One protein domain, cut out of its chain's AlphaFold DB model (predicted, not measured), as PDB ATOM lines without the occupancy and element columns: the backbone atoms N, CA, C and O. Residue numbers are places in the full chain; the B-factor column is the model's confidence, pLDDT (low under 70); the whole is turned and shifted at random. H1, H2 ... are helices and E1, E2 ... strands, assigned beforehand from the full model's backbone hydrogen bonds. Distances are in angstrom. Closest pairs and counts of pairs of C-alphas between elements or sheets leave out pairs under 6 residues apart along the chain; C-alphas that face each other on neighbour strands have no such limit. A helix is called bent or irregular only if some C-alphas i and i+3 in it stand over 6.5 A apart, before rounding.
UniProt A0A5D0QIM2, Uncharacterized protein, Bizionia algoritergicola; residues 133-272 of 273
ATOM      1  N   SER A 133      44.605 139.667 108.177       85.88
ATOM      2  CA  SER A 133      44.780 139.942 106.750       85.88
ATOM      3  C   SER A 133      44.275 138.824 105.838       85.88
ATOM      4  O   SER A 133      43.767 139.114 104.757       85.88
ATOM      5  N   GLU A 134      44.428 137.562 106.231       82.19
ATOM      6  CA  GLU A 134      43.945 136.419 105.450       82.19
ATOM      7  C   GLU A 134      42.424 136.356 105.476       82.19
ATOM      8  O   GLU A 134      41.792 136.245 104.426       82.19
ATOM      9  N   LEU A 135      41.838 136.523 106.664       87.31
ATOM     10  CA  LEU A 135      40.390 136.567 106.827       87.31
ATOM     11  C   LEU A 135      39.775 137.709 106.033       87.31
ATOM     12  O   LEU A 135      38.813 137.497 105.298       87.31
ATOM     13  N   TRP A 136      40.375 138.896 106.107       93.25
ATOM     14  CA  TRP A 136      39.958 140.033 105.298       93.25
ATOM     15  C   TRP A 136      39.959 139.710 103.803       93.25
ATOM     16  O   TRP A 136      38.979 139.979 103.112       93.25
ATOM     17  N   ASN A 137      41.034 139.094 103.303       86.88
ATOM     18  CA  ASN A 137      41.143 138.765 101.887       86.88
ATOM     19  C   ASN A 137      40.058 137.785 101.432       86.88
ATOM     20  O   ASN A 137      39.434 138.010 100.391       86.88
ATOM     21  N   ILE A 138      39.797 136.745 102.226       85.31
ATOM     22  CA  ILE A 138      38.736 135.774 101.948       85.31
ATOM     23  C   ILE A 138      37.378 136.482 101.915       85.31
ATOM     24  O   ILE A 138      36.642 136.377 100.934       85.31
ATOM     25  N   LEU A 139      37.058 137.251 102.954       90.62
ATOM     26  CA  LEU A 139      35.761 137.909 103.095       90.62
ATOM     27  C   LEU A 139      35.496 138.917 101.973       90.62
ATOM     28  O   LEU A 139      34.423 138.920 101.368       90.62
ATOM     29  N   VAL A 140      36.483 139.756 101.670       93.44
ATOM     30  CA  VAL A 140      36.307 140.926 100.807       93.44
ATOM     31  C   VAL A 140      36.537 140.604  99.329       93.44
ATOM     32  O   VAL A 140      35.789 141.076  98.467       93.44
ATOM     33  N   PHE A 141      37.540 139.786  99.007       86.31
ATOM     34  CA  PHE A 141      37.946 139.533  97.619       86.31
ATOM     35  C   PHE A 141      37.538 138.159  97.088       86.31
ATOM     36  O   PHE A 141      37.468 137.986  95.870       86.31
ATOM     37  N   GLU A 142      37.240 137.185  97.950       82.31
ATOM     38  CA  GLU A 142      36.898 135.828  97.507       82.31
ATOM     39  C   GLU A 142      35.410 135.536  97.631       82.31
ATOM     40  O   GLU A 142      34.789 135.196  96.616       82.31
ATOM     41  N   LYS A 143      34.861 135.723  98.834       85.00
ATOM     42  CA  LYS A 143      33.460 135.475  99.172       85.00
ATOM     43  C   LYS A 143      32.557 136.613  98.702       85.00
ATOM     44  O   LYS A 143      31.612 136.374  97.955       85.00
ATOM     45  N   GLY A 144      32.885 137.850  99.073       87.81
ATOM     46  CA  GLY A 144      32.044 139.005  98.778       87.81
ATOM     47  C   GLY A 144      30.748 139.013  99.594       87.81
ATOM     48  O   GLY A 144      30.696 138.485 100.700       87.81
ATOM     49  N   GLY A 145      29.707 139.643  99.050       88.50
ATOM     50  CA  GLY A 145      28.380 139.726  99.672       88.50
ATOM     51  C   GLY A 145      27.622 140.995  99.274       88.50
ATOM     52  O   GLY A 145      28.178 141.859  98.592       88.50
ATOM     53  N   CYS A 146      26.353 141.117  99.680       88.25
ATOM     54  CA  CYS A 146      25.608 142.378  99.572       88.25
ATOM     55  C   CYS A 146      25.492 143.035 100.952       88.25
ATOM     56  O   CYS A 146      25.096 142.395 101.923       88.25
ATOM     57  N   LEU A 147      25.803 144.329 101.021       85.62
ATOM     58  CA  LEU A 147      25.623 145.138 102.229       85.62
ATOM     59  C   LEU A 147      24.143 145.432 102.493       85.62
ATOM     60  O   LEU A 147      23.741 145.554 103.634       85.62
ATOM     61  N   GLY A 148      23.318 145.547 101.446       74.25
ATOM     62  CA  GLY A 148      21.854 145.621 101.549       74.25
ATOM     63  C   GLY A 148      21.290 146.680 102.504       74.25
ATOM     64  O   GLY A 148      20.153 146.523 102.937       74.25
ATOM     65  N   GLY A 149      22.038 147.740 102.826       69.88
ATOM     66  CA  GLY A 149      21.655 148.750 103.822       69.88
ATOM     67  C   GLY A 149      22.528 148.755 105.085       69.88
ATOM     68  O   GLY A 149      22.589 149.770 105.765       69.88
ATOM     69  N   GLU A 150      23.273 147.680 105.363       63.59
ATOM     70  CA  GLU A 150      24.222 147.566 106.486       63.59
ATOM     71  C   GLU A 150      25.525 148.352 106.262       63.59
ATOM     72  O   GLU A 150      26.518 148.133 106.959       63.59
ATOM     73  N   GLN A 151      25.559 149.284 105.302       77.81
ATOM     74  CA  GLN A 151      26.654 150.254 105.250       77.81
ATOM     75  C   GLN A 151      26.691 151.087 106.519       77.81
ATOM     76  O   GLN A 151      27.745 151.615 106.830       77.81
ATOM     77  N   TYR A 152      25.565 151.236 107.218       82.31
ATOM     78  CA  TYR A 152      25.444 152.066 108.403       82.31
ATOM     79  C   TYR A 152      24.792 151.286 109.529       82.31
ATOM     80  O   TYR A 152      23.955 150.413 109.307       82.31
ATOM     81  N   ILE A 153      25.172 151.636 110.746       77.94
ATOM     82  CA  ILE A 153      24.540 151.137 111.955       77.94
ATOM     83  C   ILE A 153      23.306 151.986 112.213       77.94
ATOM     84  O   ILE A 153      23.420 153.201 112.393       77.94
ATOM     85  N   SER A 154      22.139 151.344 112.228       70.81
ATOM     86  CA  SER A 154      20.879 151.941 112.658       70.81
ATOM     87  C   SER A 154      20.418 151.311 113.971       70.81
ATOM     88  O   SER A 154      20.441 150.094 114.122       70.81
ATOM     89  N   GLU A 155      19.952 152.137 114.913       54.25
ATOM     90  CA  GLU A 155      19.310 151.667 116.157       54.25
ATOM     91  C   GLU A 155      17.934 151.033 115.893       54.25
ATOM     92  O   GLU A 155      17.421 150.249 116.689       54.25
ATOM     93  N   THR A 156      17.328 151.355 114.751       50.94
ATOM     94  CA  THR A 156      16.109 150.728 114.261       50.94
ATOM     95  C   THR A 156      16.469 149.465 113.484       50.94
ATOM     96  O   THR A 156      17.017 149.536 112.384       50.94
ATOM     97  N   GLU A 157      16.158 148.296 114.049       46.75
ATOM     98  CA  GLU A 157      16.189 147.025 113.322       46.75
ATOM     99  C   GLU A 157      15.267 147.128 112.100       46.75
ATOM    100  O   GLU A 157      14.039 147.022 112.196       46.75
ATOM    101  N   PHE A 158      15.849 147.331 110.921       45.88
ATOM    102  CA  PHE A 158      15.134 147.108 109.677       45.88
ATOM    103  C   PHE A 158      14.854 145.607 109.573       45.88
ATOM    104  O   PHE A 158      15.715 144.826 109.174       45.88
ATOM    105  N   LYS A 159      13.628 145.205 109.927       43.50
ATOM    106  CA  LYS A 159      13.097 143.858 109.692       43.50
ATOM    107  C   LYS A 159      12.961 143.619 108.185       43.50
ATOM    108  O   LYS A 159      11.883 143.778 107.617       43.50
ATOM    109  N   ARG A 160      14.067 143.306 107.514       49.94
ATOM    110  CA  ARG A 160      14.058 142.745 106.159       49.94
ATOM    111  C   ARG A 160      14.022 141.224 106.241       49.94
ATOM    112  O   ARG A 160      14.515 140.638 107.199       49.94
ATOM    113  N   GLU A 161      13.412 140.613 105.228       46.62
ATOM    114  CA  GLU A 161      13.451 139.167 105.005       46.62
ATOM    115  C   GLU A 161      14.891 138.635 105.055       46.62
ATOM    116  O   GLU A 161      15.826 139.347 104.687       46.62
ATOM    117  N   GLU A 162      15.018 137.378 105.490       50.03
ATOM    118  CA  GLU A 162      16.214 136.589 105.833       50.03
ATOM    119  C   GLU A 162      17.266 136.435 104.709       50.03
ATOM    120  O   GLU A 162      17.725 135.334 104.405       50.03
ATOM    121  N   LYS A 163      17.680 137.513 104.042       55.47
ATOM    122  CA  LYS A 163      18.861 137.470 103.180       55.47
ATOM    123  C   LYS A 163      20.094 137.717 104.043       55.47
ATOM    124  O   LYS A 163      20.135 138.748 104.712       55.47
ATOM    125  N   PRO A 164      21.093 136.818 104.027       63.59
ATOM    126  CA  PRO A 164      22.340 137.054 104.736       63.59
ATOM    127  C   PRO A 164      23.027 138.269 104.109       63.59
ATOM    128  O   PRO A 164      23.493 138.231 102.969       63.59
ATOM    129  N   LEU A 165      23.003 139.382 104.834       80.56
ATOM    130  CA  LEU A 165      23.799 140.561 104.532       80.56
ATOM    131  C   LEU A 165      25.187 140.384 105.145       80.56
ATOM    132  O   LEU A 165      25.353 139.631 106.106       80.56
ATOM    133  N   VAL A 166      26.175 141.064 104.570       86.81
ATOM    134  CA  VAL A 166      27.603 140.914 104.893       86.81
ATOM    135  C   VAL A 166      27.854 140.815 106.402       86.81
ATOM    136  O   VAL A 166      28.401 139.813 106.850       86.81
ATOM    137  N   PHE A 167      27.408 141.780 107.212       86.25
ATOM    138  CA  PHE A 167      27.744 141.802 108.641       86.25
ATOM    139  C   PHE A 167      26.879 140.858 109.490       86.25
ATOM    140  O   PHE A 167      27.243 140.522 110.621       86.25
ATOM    141  N   SER A 168      25.772 140.360 108.939       81.50
ATOM    142  CA  SER A 168      24.935 139.344 109.583       81.50
ATOM    143  C   SER A 168      25.521 137.921 109.496       81.50
ATOM    144  O   SER A 168      25.178 137.061 110.322       81.50
ATOM    145  N   GLU A 169      26.425 137.668 108.540       83.31
ATOM    146  CA  GLU A 169      27.029 136.356 108.307       83.31
ATOM    147  C   GLU A 169      28.007 135.932 109.414       83.31
ATOM    148  O   GLU A 169      28.712 136.741 110.019       83.31
ATOM    149  N   MET A 170      28.088 134.619 109.660       80.69
ATOM    150  CA  MET A 170      28.919 134.060 110.733       80.69
ATOM    151  C   MET A 170      30.411 134.378 110.560       80.69
ATOM    152  O   MET A 170      31.095 134.660 111.542       80.69
ATOM    153  N   ASP A 171      30.908 134.379 109.325       83.38
ATOM    154  CA  ASP A 171      32.321 134.635 109.037       83.38
ATOM    155  C   ASP A 171      32.712 136.080 109.372       83.38
ATOM    156  O   ASP A 171      33.748 136.319 109.991       83.38
ATOM    157  N   TRP A 172      31.838 137.039 109.058       87.94
ATOM    158  CA  TRP A 172      32.008 138.441 109.431       87.94
ATOM    159  C   TRP A 172      31.869 138.657 110.937       87.94
ATOM    160  O   TRP A 172      32.674 139.370 111.532       87.94
ATOM    161  N   LYS A 173      30.922 137.971 111.591       85.75
ATOM    162  CA  LYS A 173      30.822 137.963 113.060       85.75
ATOM    163  C   LYS A 173      32.093 137.428 113.711       85.75
ATOM    164  O   LYS A 173      32.514 137.950 114.737       85.75
ATOM    165  N   ASN A 174      32.708 136.398 113.138       84.44
ATOM    166  CA  ASN A 174      33.962 135.843 113.640       84.44
ATOM    167  C   ASN A 174      35.144 136.783 113.386       84.44
ATOM    168  O   ASN A 174      35.963 136.965 114.282       84.44
ATOM    169  N   PHE A 175      35.197 137.440 112.225       89.62
ATOM    170  CA  PHE A 175      36.181 138.485 111.948       89.62
ATOM    171  C   PHE A 175      36.114 139.612 112.986       89.62
ATOM    172  O   PHE A 175      37.140 139.947 113.577       89.62
ATOM    173  N   SER A 176      34.914 140.108 113.305       89.50
ATOM    174  CA  SER A 176      34.695 141.179 114.288       89.50
ATOM    175  C   SER A 176      34.979 140.789 115.747       89.50
ATOM    176  O   SER A 176      35.032 141.669 116.600       89.50
ATOM    177  N   LYS A 177      35.172 139.497 116.057       87.69
ATOM    178  CA  LYS A 177      35.596 139.024 117.392       87.69
ATOM    179  C   LYS A 177      37.108 139.117 117.622       87.69
ATOM    180  O   LYS A 177      37.550 138.855 118.738       87.69
ATOM    181  N   ASN A 178      37.901 139.422 116.591       88.38
ATOM    182  CA  ASN A 178      39.328 139.683 116.780       88.38
ATOM    183  C   ASN A 178      39.535 140.892 117.701       88.38
ATOM    184  O   ASN A 178      38.638 141.710 117.898       88.38
ATOM    185  N   ASP A 179      40.743 141.002 118.253       92.31
ATOM    186  CA  ASP A 179      41.118 142.138 119.088       92.31
ATOM    187  C   ASP A 179      40.824 143.473 118.379       92.31
ATOM    188  O   ASP A 179      41.256 143.706 117.245       92.31
ATOM    189  N   LYS A 180      40.049 144.331 119.047       94.12
ATOM    190  CA  LYS A 180      39.491 145.551 118.454       94.12
ATOM    191  C   LYS A 180      40.578 146.559 118.077       94.12
ATOM    192  O   LYS A 180      40.437 147.240 117.059       94.12
ATOM    193  N   GLU A 181      41.653 146.648 118.860       94.62
ATOM    194  CA  GLU A 181      42.796 147.518 118.575       94.62
ATOM    195  C   GLU A 181      43.532 147.031 117.321       94.62
ATOM    196  O   GLU A 181      43.614 147.775 116.341       94.62
ATOM    197  N   LYS A 182      43.925 145.751 117.275       93.31
ATOM    198  CA  LYS A 182      44.573 145.139 116.098       93.31
ATOM    199  C   LYS A 182      43.721 145.241 114.835       93.31
ATOM    200  O   LYS A 182      44.247 145.532 113.760       93.31
ATOM    201  N   LEU A 183      42.411 145.010 114.945       95.38
ATOM    202  CA  LEU A 183      41.480 145.193 113.831       95.38
ATOM    203  C   LEU A 183      41.452 146.644 113.361       95.38
ATOM    204  O   LEU A 183      41.536 146.897 112.163       95.38
ATOM    205  N   THR A 184      41.350 147.599 114.286       96.75
ATOM    206  CA  THR A 184      41.310 149.027 113.950       96.75
ATOM    207  C   THR A 184      42.581 149.449 113.222       96.75
ATOM    208  O   THR A 184      42.501 150.084 112.169       96.75
ATOM    209  N   GLU A 185      43.751 149.054 113.726       95.56
ATOM    210  CA  GLU A 185      45.032 149.330 113.074       95.56
ATOM    211  C   GLU A 185      45.094 148.725 111.674       95.56
ATOM    212  O   GLU A 185      45.410 149.430 110.712       95.56
ATOM    213  N   PHE A 186      44.726 147.448 111.538       95.81
ATOM    214  CA  PHE A 186      44.694 146.760 110.255       95.81
ATOM    215  C   PHE A 186      43.770 147.457 109.248       95.81
ATOM    216  O   PHE A 186      44.201 147.748 108.131       95.81
ATOM    217  N   LEU A 187      42.525 147.754 109.629       97.88
ATOM    218  CA  LEU A 187      41.527 148.369 108.750       97.88
ATOM    219  C   LEU A 187      41.962 149.772 108.308       97.88
ATOM    220  O   LEU A 187      41.798 150.129 107.142       97.88
ATOM    221  N   ILE A 188      42.609 150.538 109.191       97.38
ATOM    222  CA  ILE A 188      43.169 151.851 108.847       97.38
ATOM    223  C   ILE A 188      44.201 151.751 107.716       97.38
ATOM    224  O   ILE A 188      44.213 152.607 106.829       97.38
ATOM    225  N   THR A 189      45.020 150.690 107.680       94.94
ATOM    226  CA  THR A 189      45.985 150.492 106.578       94.94
ATOM    227  C   THR A 189      45.320 150.295 105.214       94.94
ATOM    228  O   THR A 189      45.980 150.446 104.189       94.94
ATOM    229  N   LYS A 190      44.025 149.961 105.177       97.31
ATOM    230  CA  LYS A 190      43.280 149.700 103.940       97.31
ATOM    231  C   LYS A 190      42.568 150.929 103.392       97.31
ATOM    232  O   LYS A 190      42.140 150.900 102.246       97.31
ATOM    233  N   LEU A 191      42.471 152.024 104.149       97.12
ATOM    234  CA  LEU A 191      41.648 153.184 103.782       97.12
ATOM    235  C   LEU A 191      42.031 153.838 102.445       97.12
ATOM    236  O   LEU A 191      41.184 154.450 101.803       97.12
ATOM    237  N   SER A 192      43.297 153.748 102.026       93.75
ATOM    238  CA  SER A 192      43.761 154.297 100.742       93.75
ATOM    239  C   SER A 192      43.562 153.347  99.562       93.75
ATOM    240  O   SER A 192      43.806 153.737  98.424       93.75
ATOM    241  N   ASP A 193      43.189 152.094  99.818       92.31
ATOM    242  CA  ASP A 193      43.118 151.056  98.800       92.31
ATOM    243  C   ASP A 193      41.807 151.150  98.010       92.31
ATOM    244  O   ASP A 193      40.712 150.887  98.512       92.31
ATOM    245  N   THR A 194      41.923 151.512  96.734       93.12
ATOM    246  CA  THR A 194      40.790 151.669  95.816       93.12
ATOM    247  C   THR A 194      40.445 150.389  95.052       93.12
ATOM    248  O   THR A 194      39.624 150.432  94.133       93.12
ATOM    249  N   THR A 195      41.074 149.254  95.372       91.31
ATOM    250  CA  THR A 195      40.822 147.976  94.694       91.31
ATOM    251  C   THR A 195      39.359 147.582  94.855       91.31
ATOM    252  O   THR A 195      38.811 147.619  95.958       91.31
ATOM    253  N   LYS A 196      38.709 147.210  93.747       93.12
ATOM    254  CA  LYS A 196      37.318 146.745  93.765       93.12
ATOM    255  C   LYS A 196      37.225 145.381  94.437       93.12
ATOM    256  O   LYS A 196      38.009 144.481  94.148       93.12
ATOM    257  N   THR A 197      36.239 145.244  95.306       94.38
ATOM    258  CA  THR A 197      35.976 144.025  96.070       94.38
ATOM    259  C   THR A 197      34.851 143.218  95.418       94.38
ATOM    260  O   THR A 197      34.212 143.676  94.466       94.38
ATOM    261  N   LYS A 198      34.589 142.012  95.932       92.12
ATOM    262  CA  LYS A 198      33.374 141.256  95.582       92.12
ATOM    263  C   LYS A 198      32.175 141.627  96.459       92.12
ATOM    264  O   LYS A 198      31.083 141.095  96.263       92.12
ATOM    265  N   VAL A 199      32.363 142.518  97.433       91.94
ATOM    266  CA  VAL A 199      31.272 143.072  98.233       91.94
ATOM    267  C   VAL A 199      30.646 144.235  97.475       91.94
ATOM    268  O   VAL A 199      31.347 145.031  96.856       91.94
ATOM    269  N   HIS A 200      29.324 144.349  97.504       88.50
ATOM    270  CA  HIS A 200      28.611 145.428  96.829       88.50
ATOM    271  C   HIS A 200      27.481 145.997  97.680       88.50
ATOM    272  O   HIS A 200      26.943 145.357  98.586       88.50
ATOM    273  N   THR A 201      27.098 147.221  97.344       82.56
ATOM    274  CA  THR A 201      25.959 147.922  97.933       82.56
ATOM    275  C   THR A 201      24.800 147.833  96.952       82.56
ATOM    276  O   THR A 201      24.804 148.557  95.974       82.56
ATOM    277  N   CYS A 202      23.812 146.959  97.166       76.12
ATOM    278  CA  CYS A 202      22.641 146.849  96.283       76.12
ATOM    279  C   CYS A 202      21.838 148.180  96.228       76.12
ATOM    280  O   CYS A 202      21.609 148.758  97.293       76.12
ATOM    281  N   PRO A 203      21.345 148.661  95.060       68.75
ATOM    282  CA  PRO A 203      21.498 148.157  93.679       68.75
ATOM    283  C   PRO A 203      22.746 148.688  92.932       68.75
ATOM    284  O   PRO A 203      22.813 148.636  91.707       68.75
ATOM    285  N   PHE A 204      23.700 149.265  93.652       68.56
ATOM    286  CA  PHE A 204      24.869 149.977  93.148       68.56
ATOM    287  C   PHE A 204      26.130 149.097  93.046       68.56
ATOM    288  O   PHE A 204      26.086 147.866  93.002       68.56
ATOM    289  N   PHE A 205      27.277 149.766  92.939       77.25
ATOM    290  CA  PHE A 205      28.560 149.204  92.555       77.25
ATOM    291  C   PHE A 205      29.227 148.384  93.665       77.25
ATOM    292  O   PHE A 205      28.933 148.516  94.858       77.25
ATOM    293  N   GLY A 206      30.186 147.559  93.237       87.38
ATOM    294  CA  GLY A 206      31.134 146.911  94.136       87.38
ATOM    295  C   GLY A 206      31.876 147.950  94.972       87.38
ATOM    296  O   GLY A 206      32.367 148.947  94.434       87.38
ATOM    297  N   ALA A 207      31.938 147.708  96.276       91.81
ATOM    298  CA  ALA A 207      32.667 148.541  97.211       91.81
ATOM    299  C   ALA A 207      34.172 148.453  96.932       91.81
ATOM    300  O   ALA A 207      34.680 147.429  96.455       91.81
ATOM    301  N   THR A 208      34.895 149.522  97.247       94.62
ATOM    302  CA  THR A 208      36.366 149.482  97.273       94.62
ATOM    303  C   THR A 208      36.876 148.891  98.585       94.62
ATOM    304  O   THR A 208      36.141 148.822  99.571       94.62
ATOM    305  N   ASN A 209      38.136 148.457  98.619       95.62
ATOM    306  CA  ASN A 209      38.725 147.874  99.822       95.62
ATOM    307  C   ASN A 209      38.755 148.874 100.994       95.62
ATOM    308  O   ASN A 209      38.364 148.537 102.110       95.62
ATOM    309  N   GLY A 210      39.131 150.127 100.730       96.75
ATOM    310  CA  GLY A 210      39.109 151.197 101.726       96.75
ATOM    311  C   GLY A 210      37.701 151.552 102.200       96.75
ATOM    312  O   GLY A 210      37.498 151.801 103.384       96.75
ATOM    313  N   GLU A 211      36.711 151.512 101.310       95.25
ATOM    314  CA  GLU A 211      35.302 151.703 101.673       95.25
ATOM    315  C   GLU A 211      34.803 150.583 102.594       95.25
ATOM    316  O   GLU A 211      34.228 150.865 103.645       95.25
ATOM    317  N   MET A 212      35.093 149.322 102.254       96.12
ATOM    318  CA  MET A 212      34.786 148.189 103.128       96.12
ATOM    319  C   MET A 212      35.463 148.327 104.488       96.12
ATOM    320  O   MET A 212      34.844 148.015 105.503       96.12
ATOM    321  N   ALA A 213      36.700 148.828 104.527       97.56
ATOM    322  CA  ALA A 213      37.406 149.047 105.779       97.56
ATOM    323  C   ALA A 213      36.701 150.073 106.673       97.56
ATOM    324  O   ALA A 213      36.582 149.841 107.875       97.56
ATOM    325  N   VAL A 214      36.163 151.159 106.103       97.50
ATOM    326  CA  VAL A 214      35.333 152.112 106.858       97.50
ATOM    327  C   VAL A 214      34.069 151.440 107.369       97.50
ATOM    328  O   VAL A 214      33.766 151.568 108.549       97.50
ATOM    329  N   TYR A 215      33.351 150.684 106.536       95.50
ATOM    330  CA  TYR A 215      32.146 149.994 106.994       95.50
ATOM    331  C   TYR A 215      32.444 149.041 108.151       95.50
ATOM    332  O   TYR A 215      31.767 149.096 109.174       95.50
ATOM    333  N   SER A 216      33.512 148.249 108.058       95.56
ATOM    334  CA  SER A 216      33.947 147.391 109.161       95.56
ATOM    335  C   SER A 216      34.333 148.182 110.412       95.56
ATOM    336  O   SER A 216      33.934 147.782 111.502       95.56
ATOM    337  N   LEU A 217      35.039 149.315 110.275       97.06
ATOM    338  CA  LEU A 217      35.358 150.204 111.399       97.06
ATOM    339  C   LEU A 217      34.091 150.681 112.109       97.06
ATOM    340  O   LEU A 217      34.037 150.644 113.336       97.06
ATOM    341  N   GLN A 218      33.054 151.066 111.362       95.12
ATOM    342  CA  GLN A 218      31.786 151.472 111.965       95.12
ATOM    343  C   GLN A 218      31.197 150.351 112.813       95.12
ATOM    344  O   GLN A 218      30.890 150.595 113.975       95.12
ATOM    345  N   HIS A 219      31.099 149.137 112.258       91.94
ATOM    346  CA  HIS A 219      30.533 147.952 112.921       91.94
ATOM    347  C   HIS A 219      31.287 147.556 114.190       91.94
ATOM    348  O   HIS A 219      30.658 147.323 115.218       91.94
ATOM    349  N   ILE A 220      32.623 147.552 114.179       93.94
ATOM    350  CA  ILE A 220      33.395 147.203 115.387       93.94
ATOM    351  C   ILE A 220      33.392 148.317 116.450       93.94
ATOM    352  O   ILE A 220      33.606 148.048 117.635       93.94
ATOM    353  N   HIS A 221      33.182 149.574 116.047       94.00
ATOM    354  CA  HIS A 221      33.118 150.727 116.957       94.00
ATOM    355  C   HIS A 221      31.699 151.142 117.331       94.00
ATOM    356  O   HIS A 221      31.532 152.021 118.171       94.00
ATOM    357  N   ASN A 222      30.691 150.506 116.742       92.06
ATOM    358  CA  ASN A 222      29.295 150.898 116.840       92.06
ATOM    359  C   ASN A 222      29.048 152.393 116.523       92.06
ATOM    360  O   ASN A 222      28.312 153.069 117.242       92.06
ATOM    361  N   LYS A 223      29.719 152.943 115.495       93.94
ATOM    362  CA  LYS A 223      29.692 154.387 115.192       93.94
ATOM    363  C   LYS A 223      29.925 154.705 113.716       93.94
ATOM    364  O   LYS A 223      30.984 154.374 113.177       93.94
ATOM    365  N   ASN A 224      28.981 155.397 113.073       95.19
ATOM    366  CA  ASN A 224      29.104 155.736 111.652       95.19
ATOM    367  C   ASN A 224      30.130 156.853 111.414       95.19
ATOM    368  O   ASN A 224      30.325 157.725 112.262       95.19
ATOM    369  N   TRP A 225      30.768 156.873 110.240       95.50
ATOM    370  CA  TRP A 225      31.794 157.884 109.934       95.50
ATOM    371  C   TRP A 225      31.217 159.308 109.886       95.50
ATOM    372  O   TRP A 225      31.907 160.265 110.226       95.50
ATOM    373  N   PHE A 226      29.945 159.462 109.511       94.69
ATOM    374  CA  PHE A 226      29.256 160.755 109.511       94.69
ATOM    375  C   PHE A 226      28.720 161.161 110.893       94.69
ATOM    376  O   PHE A 226      28.235 162.276 111.045       94.69
ATOM    377  N   ASP A 227      28.784 160.288 111.908       94.75
ATOM    378  CA  ASP A 227      28.423 160.665 113.282       94.75
ATOM    379  C   ASP A 227      29.557 161.446 113.973       94.75
ATOM    380  O   ASP A 227      29.351 162.059 115.023       94.75
ATOM    381  N   PHE A 228      30.761 161.466 113.388       95.69
ATOM    382  CA  PHE A 228      31.823 162.375 113.811       95.69
ATOM    383  C   PHE A 228      31.492 163.816 113.419       95.69
ATOM    384  O   PHE A 228      30.994 164.088 112.326       95.69
ATOM    385  N   PHE A 229      31.812 164.760 114.307       95.00
ATOM    386  CA  PHE A 229      31.494 166.178 114.126       95.00
ATOM    387  C   PHE A 229      32.024 166.732 112.797       95.00
ATOM    388  O   PHE A 229      31.383 167.570 112.168       95.00
ATOM    389  N   GLU A 230      33.177 166.239 112.361       95.69
ATOM    390  CA  GLU A 230      33.883 166.686 111.167       95.69
ATOM    391  C   GLU A 230      33.251 166.224 109.859       95.69
ATOM    392  O   GLU A 230      33.565 166.784 108.814       95.69
ATOM    393  N   PHE A 231      32.351 165.244 109.928       95.81
ATOM    394  CA  PHE A 231      31.631 164.692 108.786       95.81
ATOM    395  C   PHE A 231      30.107 164.736 108.977       95.81
ATOM    396  O   PHE A 231      29.363 164.166 108.182       95.81
ATOM    397  N   LYS A 232      29.618 165.455 109.996       94.25
ATOM    398  CA  LYS A 232      28.184 165.542 110.317       94.25
ATOM    399  C   LYS A 232      27.330 166.095 109.178       94.25
ATOM    400  O   LYS A 232      26.151 165.776 109.087       94.25
ATOM    401  N   GLU A 233      27.922 166.898 108.292       93.56
ATOM    402  CA  GLU A 233      27.243 167.452 107.116       93.56
ATOM    403  C   GLU A 233      26.729 166.373 106.152       93.56
ATOM    404  O   GLU A 233      25.823 166.636 105.366       93.56
ATOM    405  N   TYR A 234      27.280 165.156 106.216       92.94
ATOM    406  CA  TYR A 234      26.868 164.037 105.374       92.94
ATOM    407  C   TYR A 234      25.678 163.254 105.936       92.94
ATOM    408  O   TYR A 234      25.080 162.485 105.188       92.94
ATOM    409  N   LYS A 235      25.326 163.444 107.215       89.12
ATOM    410  CA  LYS A 235      24.256 162.692 107.886       89.12
ATOM    411  C   LYS A 235      22.883 162.962 107.269       89.12
ATOM    412  O   LYS A 235      22.153 162.025 106.969       89.12
ATOM    413  N   ASP A 236      22.592 164.234 107.026       87.38
ATOM    414  CA  ASP A 236      21.304 164.699 106.495       87.38
ATOM    415  C   ASP A 236      21.397 165.092 105.012       87.38
ATOM    416  O   ASP A 236      20.517 165.755 104.463       87.38
ATOM    417  N   LYS A 237      22.496 164.723 104.345       89.88
ATOM    418  CA  LYS A 237      22.714 165.079 102.946       89.88
ATOM    419  C   LYS A 237      21.798 164.252 102.050       89.88
ATOM    420  O   LYS A 237      21.818 163.024 102.080       89.88
ATOM    421  N   GLU A 238      21.027 164.929 101.207       86.38
ATOM    422  CA  GLU A 238      20.095 164.263 100.300       86.38
ATOM    423  C   GLU A 238      20.809 163.556  99.140       86.38
ATOM    424  O   GLU A 238      21.715 164.097  98.496       86.38
ATOM    425  N   TYR A 239      20.355 162.337  98.847       84.88
ATOM    426  CA  TYR A 239      20.720 161.590  97.648       84.88
ATOM    427  C   TYR A 239      20.062 162.244  96.423       84.88
ATOM    428  O   TYR A 239      18.839 162.256  96.305       84.88
ATOM    429  N   LYS A 240      20.879 162.754  95.489       83.56
ATOM    430  CA  LYS A 240      20.391 163.411  94.262       83.56
ATOM    431  C   LYS A 240      20.538 162.586  92.984       83.56
ATOM    432  O   LYS A 240      19.739 162.739  92.067       83.56
ATOM    433  N   SER A 241      21.577 161.753  92.864       82.25
ATOM    434  CA  SER A 241      21.867 160.986  91.636       82.25
ATOM    435  C   SER A 241      22.832 159.821  91.880       82.25
ATOM    436  O   SER A 241      23.480 159.766  92.923       82.25
ATOM    437  N   ALA A 242      22.940 158.865  90.951       76.19
ATOM    438  CA  ALA A 242      23.802 157.684  91.125       76.19
ATOM    439  C   ALA A 242      25.286 158.038  91.383       76.19
ATOM    440  O   ALA A 242      26.036 157.237  91.939       76.19
ATOM    441  N   THR A 243      25.701 159.247  90.999       80.12
ATOM    442  CA  THR A 243      27.033 159.820  91.238       80.12
ATOM    443  C   THR A 243      27.103 160.727  92.474       80.12
ATOM    444  O   THR A 243      28.193 161.087  92.907       80.12
ATOM    445  N   GLU A 244      25.961 161.086  93.060       84.19
ATOM    446  CA  GLU A 244      25.819 161.914  94.262       84.19
ATOM    447  C   GLU A 244      24.999 161.151  95.311       84.19
ATOM    448  O   GLU A 244      23.847 161.477  95.604       84.19
ATOM    449  N   GLN A 245      25.622 160.098  95.834       86.56
ATOM    450  CA  GLN A 245      25.053 159.177  96.816       86.56
ATOM    451  C   GLN A 245      26.105 158.795  97.875       86.56
ATOM    452  O   GLN A 245      27.303 158.984  97.629       86.56
ATOM    453  N   PRO A 246      25.698 158.262  99.041       87.56
ATOM    454  CA  PRO A 246      26.581 158.111 100.199       87.56
ATOM    455  C   PRO A 246      27.868 157.313  99.957       87.56
ATOM    456  O   PRO A 246      28.932 157.703 100.445       87.56
ATOM    457  N   GLN A 247      27.817 156.254  99.144       88.19
ATOM    458  CA  GLN A 247      29.017 155.493  98.775       88.19
ATOM    459  C   GLN A 247      30.005 156.347  97.958       88.19
ATOM    460  O   GLN A 247      31.208 156.306  98.208       88.19
ATOM    461  N   MET A 248      29.521 157.189  97.036       89.44
ATOM    462  CA  MET A 248      30.384 158.090  96.259       89.44
ATOM    463  C   MET A 248      31.001 159.189  97.125       89.44
ATOM    464  O   MET A 248      32.158 159.556  96.917       89.44
ATOM    465  N   TRP A 249      30.259 159.705  98.110       92.56
ATOM    466  CA  TRP A 249      30.795 160.684  99.059       92.56
ATOM    467  C   TRP A 249      31.950 160.091  99.859       92.56
ATOM    468  O   TRP A 249      33.030 160.677  99.883       92.56
ATOM    469  N   LEU A 250      31.758 158.894 100.419       94.00
ATOM    470  CA  LEU A 250      32.803 158.211 101.171       94.00
ATOM    471  C   LEU A 250      34.026 157.899 100.297       94.00
ATOM    472  O   LEU A 250      35.153 158.171 100.696       94.00
ATOM    473  N   GLN A 251      33.826 157.395  99.078       92.62
ATOM    474  CA  GLN A 251      34.940 157.143  98.160       92.62
ATOM    475  C   GLN A 251      35.721 158.422  97.819       92.62
ATOM    476  O   GLN A 251      36.943 158.374  97.688       92.62
ATOM    477  N   ASN A 252      35.052 159.570  97.688       93.44
ATOM    478  CA  ASN A 252      35.728 160.846  97.446       93.44
ATOM    479  C   ASN A 252      36.506 161.332  98.676       93.44
ATOM    480  O   ASN A 252      37.637 161.792  98.519       93.44
ATOM    481  N   ILE A 253      35.954 161.153  99.879       96.00
ATOM    482  CA  ILE A 253      36.660 161.409 101.142       96.00
ATOM    483  C   ILE A 253      37.933 160.554 101.222       96.00
ATOM    484  O   ILE A 253      39.012 161.068 101.493       96.00
ATOM    485  N   LEU A 254      37.841 159.258 100.912       96.56
ATOM    486  CA  LEU A 254      38.981 158.341 100.988       96.56
ATOM    487  C   LEU A 254      40.069 158.617  99.939       96.56
ATOM    488  O   LEU A 254      41.246 158.336 100.187       96.56
ATOM    489  N   LYS A 255      39.712 159.198  98.785       94.56
ATOM    490  CA  LYS A 255      40.689 159.665  97.784       94.56
ATOM    491  C   LYS A 255      41.513 160.850  98.291       94.56
ATOM    492  O   LYS A 255      42.688 160.948  97.942       94.56
ATOM    493  N   ASN A 256      40.934 161.719  99.120       96.62
ATOM    494  CA  ASN A 256      41.649 162.829  99.737       96.62
ATOM    495  C   ASN A 256      42.523 162.320 100.896       96.62
ATOM    496  O   ASN A 256      42.031 161.740 101.859       96.62
ATOM    497  N   GLU A 257      43.839 162.527 100.820       94.25
ATOM    498  CA  GLU A 257      44.758 162.060 101.863       94.25
ATOM    499  C   GLU A 257      44.500 162.701 103.231       94.25
ATOM    500  O   GLU A 257      44.570 162.004 104.245       94.25
ATOM    501  N   THR A 258      44.193 163.995 103.263       97.19
ATOM    502  CA  THR A 258      43.926 164.734 104.499       97.19
ATOM    503  C   THR A 258      42.668 164.204 105.177       97.19
ATOM    504  O   THR A 258      42.712 163.846 106.354       97.19
ATOM    505  N   ASP A 259      41.567 164.071 104.435       97.00
ATOM    506  CA  ASP A 259      40.304 163.592 105.006       97.00
ATOM    507  C   ASP A 259      40.383 162.108 105.390       97.00
ATOM    508  O   ASP A 259      39.872 161.696 106.433       97.00
ATOM    509  N   ARG A 260      41.111 161.300 104.610       96.88
ATOM    510  CA  ARG A 260      41.397 159.902 104.946       96.88
ATOM    511  C   ARG A 260      42.181 159.768 106.253       96.88
ATOM    512  O   ARG A 260      41.822 158.939 107.091       96.88
ATOM    513  N   LYS A 261      43.243 160.563 106.447       96.38
ATOM    514  CA  LYS A 261      44.004 160.585 107.712       96.38
ATOM    515  C   LYS A 261      43.112 160.994 108.880       96.38
ATOM    516  O   LYS A 261      43.186 160.382 109.941       96.38
ATOM    517  N   LYS A 262      42.210 161.947 108.650       97.62
ATOM    518  CA  LYS A 262      41.237 162.393 109.645       97.62
ATOM    519  C   LYS A 262      40.286 161.273 110.081       97.62
ATOM    520  O   LYS A 262      40.123 161.061 111.277       97.62
ATOM    521  N   ILE A 263      39.726 160.500 109.143       97.50
ATOM    522  CA  ILE A 263      38.930 159.299 109.469       97.50
ATOM    523  C   ILE A 263      39.746 158.315 110.321       97.50
ATOM    524  O   ILE A 263      39.248 157.811 111.328       97.50
ATOM    525  N   ALA A 264      40.999 158.051 109.939       97.44
ATOM    526  CA  ALA A 264      41.863 157.135 110.678       97.44
ATOM    527  C   ALA A 264      42.097 157.592 112.128       97.44
ATOM    528  O   ALA A 264      42.017 156.786 113.054       97.44
ATOM    529  N   GLU A 265      42.378 158.879 112.334       97.62
ATOM    530  CA  GLU A 265      42.581 159.463 113.662       97.62
ATOM    531  C   GLU A 265      41.312 159.412 114.517       97.62
ATOM    532  O   GLU A 265      41.385 159.062 115.696       97.62
ATOM    533  N   LEU A 266      40.150 159.694 113.926       97.81
ATOM    534  CA  LEU A 266      38.867 159.646 114.623       97.81
ATOM    535  C   LEU A 266      38.572 158.248 115.174       97.81
ATOM    536  O   LEU A 266      38.308 158.118 116.368       97.81
ATOM    537  N   TYR A 267      38.717 157.195 114.364       97.50
ATOM    538  CA  TYR A 267      38.524 155.820 114.843       97.50
ATOM    539  C   TYR A 267      39.602 155.357 115.830       97.50
ATOM    540  O   TYR A 267      39.289 154.625 116.767       97.50
ATOM    541  N   LYS A 268      40.855 155.815 115.694       96.31
ATOM    542  CA  LYS A 268      41.888 155.572 116.720       96.31
ATOM    543  C   LYS A 268      41.521 156.201 118.059       96.31
ATOM    544  O   LYS A 268      41.789 155.617 119.103       96.31
ATOM    545  N   ASN A 269      40.919 157.385 118.048       95.25
ATOM    546  CA  ASN A 269      40.513 158.064 119.272       95.25
ATOM    547  C   ASN A 269      39.293 157.409 119.934       95.25
ATOM    548  O   ASN A 269      39.170 157.491 121.153       95.25
ATOM    549  N   GLU A 270      38.436 156.712 119.180       93.81
ATOM    550  CA  GLU A 270      37.352 155.907 119.764       93.81
ATOM    551  C   GLU A 270      37.861 154.690 120.555       93.81
ATOM    552  O   GLU A 270      37.146 154.220 121.429       93.81
ATOM    553  N   LEU A 271      39.095 154.211 120.331       89.75
ATOM    554  CA  LEU A 271      39.698 153.162 121.178       89.75
ATOM    555  C   LEU A 271      40.006 153.640 122.605       89.75
ATOM    556  O   LEU A 271      40.182 152.817 123.496       89.75
ATOM    557  N   LYS A 272      40.129 154.956 122.816       86.94
ATOM    558  CA  LYS A 272      40.539 155.556 124.098       86.94
ATOM    559  C   LYS A 272      39.357 155.948 124.993       86.94
ATOM    560  O   LYS A 272      39.588 156.518 126.057       86.94
TER     561      LYS A 272
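This is residues 133 to 272 of the 273 residues of an uncharacterized protein of Bizionia algoritergicola (UniProt A0A5D0QIM2). This is a rounded, mostly helical body built round H4, with H3 and H7 alongside it so that the three centres make a triangle, and with H6 running across near H4's first residues. A small strand hairpin, E1 and E2, leads straight into H4; H1 packs on E1, H2 packs on H1, and H5 lies far out from the middle. The 140 printed residues hold seven named helices and two named strands in the order H1, H2, H3, E1, E2, H4, H5, H6, H7, and the sheet E1 - E2 is antiparallel. The class is mostly helix, with 69 of the 77 residues in named elements in helices. The whole is compact, with a radius of gyration of the C-alphas of 14.2 A and spans of 34 by 33 by 30 A.

E1, residues 196 to 200, and E2, residues 206 to 208, form an antiparallel hairpin at 129 degrees, with N 197 and O 207 at 2.9 A and N 207 and O 199 at 2.8 A, both within hydrogen-bond range. Residues 145 to 146 pair in parallel with residues 199 to 200 of E1. The closest C-alphas of E1 and H1, residues 133 to 143, are those of Thr 197 and Phe 141, 5.1 A apart. H1 forms a helical hairpin with H2, residues 170 to 175: they touch at Leu 135 and Phe 175, C-alphas 6.9 A apart, and run opposite ways at a shallow tilt of 33 degrees, only just short of steep. H4, residues 209 to 221, touches H3, residues 180 to 188, with the C-alphas of Ala 213 and Leu 187 closest at 5.1 A, opposite ways at a shallow tilt of 23 degrees. H7, residues 257 to 270, touches H3 with its residues 264 to 268 alone, the C-alphas of Ala 264 and Ile 188 closest at 5.7 A, opposite ways at a shallow tilt of 4 degrees. H4 and H7 only just touch, with 3 pairs of C-alphas within 8 A, the closest those of His 221 and Glu 270 at 7.3 A. H4 touches H6, residues 246 to 255, with residues 210 to 211 alone, the C-alphas of Glu 211 and Gln 251 closest at 6.5 A; they are about perpendicular at 71 degrees, only just past steep. H6 and H7 only just touch, and only at the corner by their link, with the C-alphas of Leu 254 and Arg 260 closest at 4.9 A. H5, residues 229 to 234, touches no helix but is near H7. Every O i to N i+4 pair is within hydrogen-bond range in H2, H3, H4, H6 and H7, against 6 of 7 in H1 and 0 of 2 in H5, where 1 of 3 O i to N i+3 pairs is.

H1 spans 14.3 A from C-alpha 133 at (44.780, 139.942, 106.750). H2 spans 8.6 A, H3 12.1 A, E1 9.3 A and E2 6.6 A. H4 spans 18.3 A from C-alpha 209 at (38.725, 147.874, 99.822). H5 spans 10.1 A and is irregular, with C-alphas 230 and 233 7.8 A apart. H6 spans 14.4 A, and H7 spans 20.3 A, ending at C-alpha 270 at (37.352, 155.907, 119.764).

The C-alphas of Glu 161 and Thr 258, the two farthest apart, are 39.8 A from each other. The printed part has no cut. The links H1 to H2, with 26 residues, and H5 to H6, with 11, are long. The mean pLDDT of the printed part is 87.1, and it is under 70 at residues 149 to 150, 155 to 164 and 203 to 204.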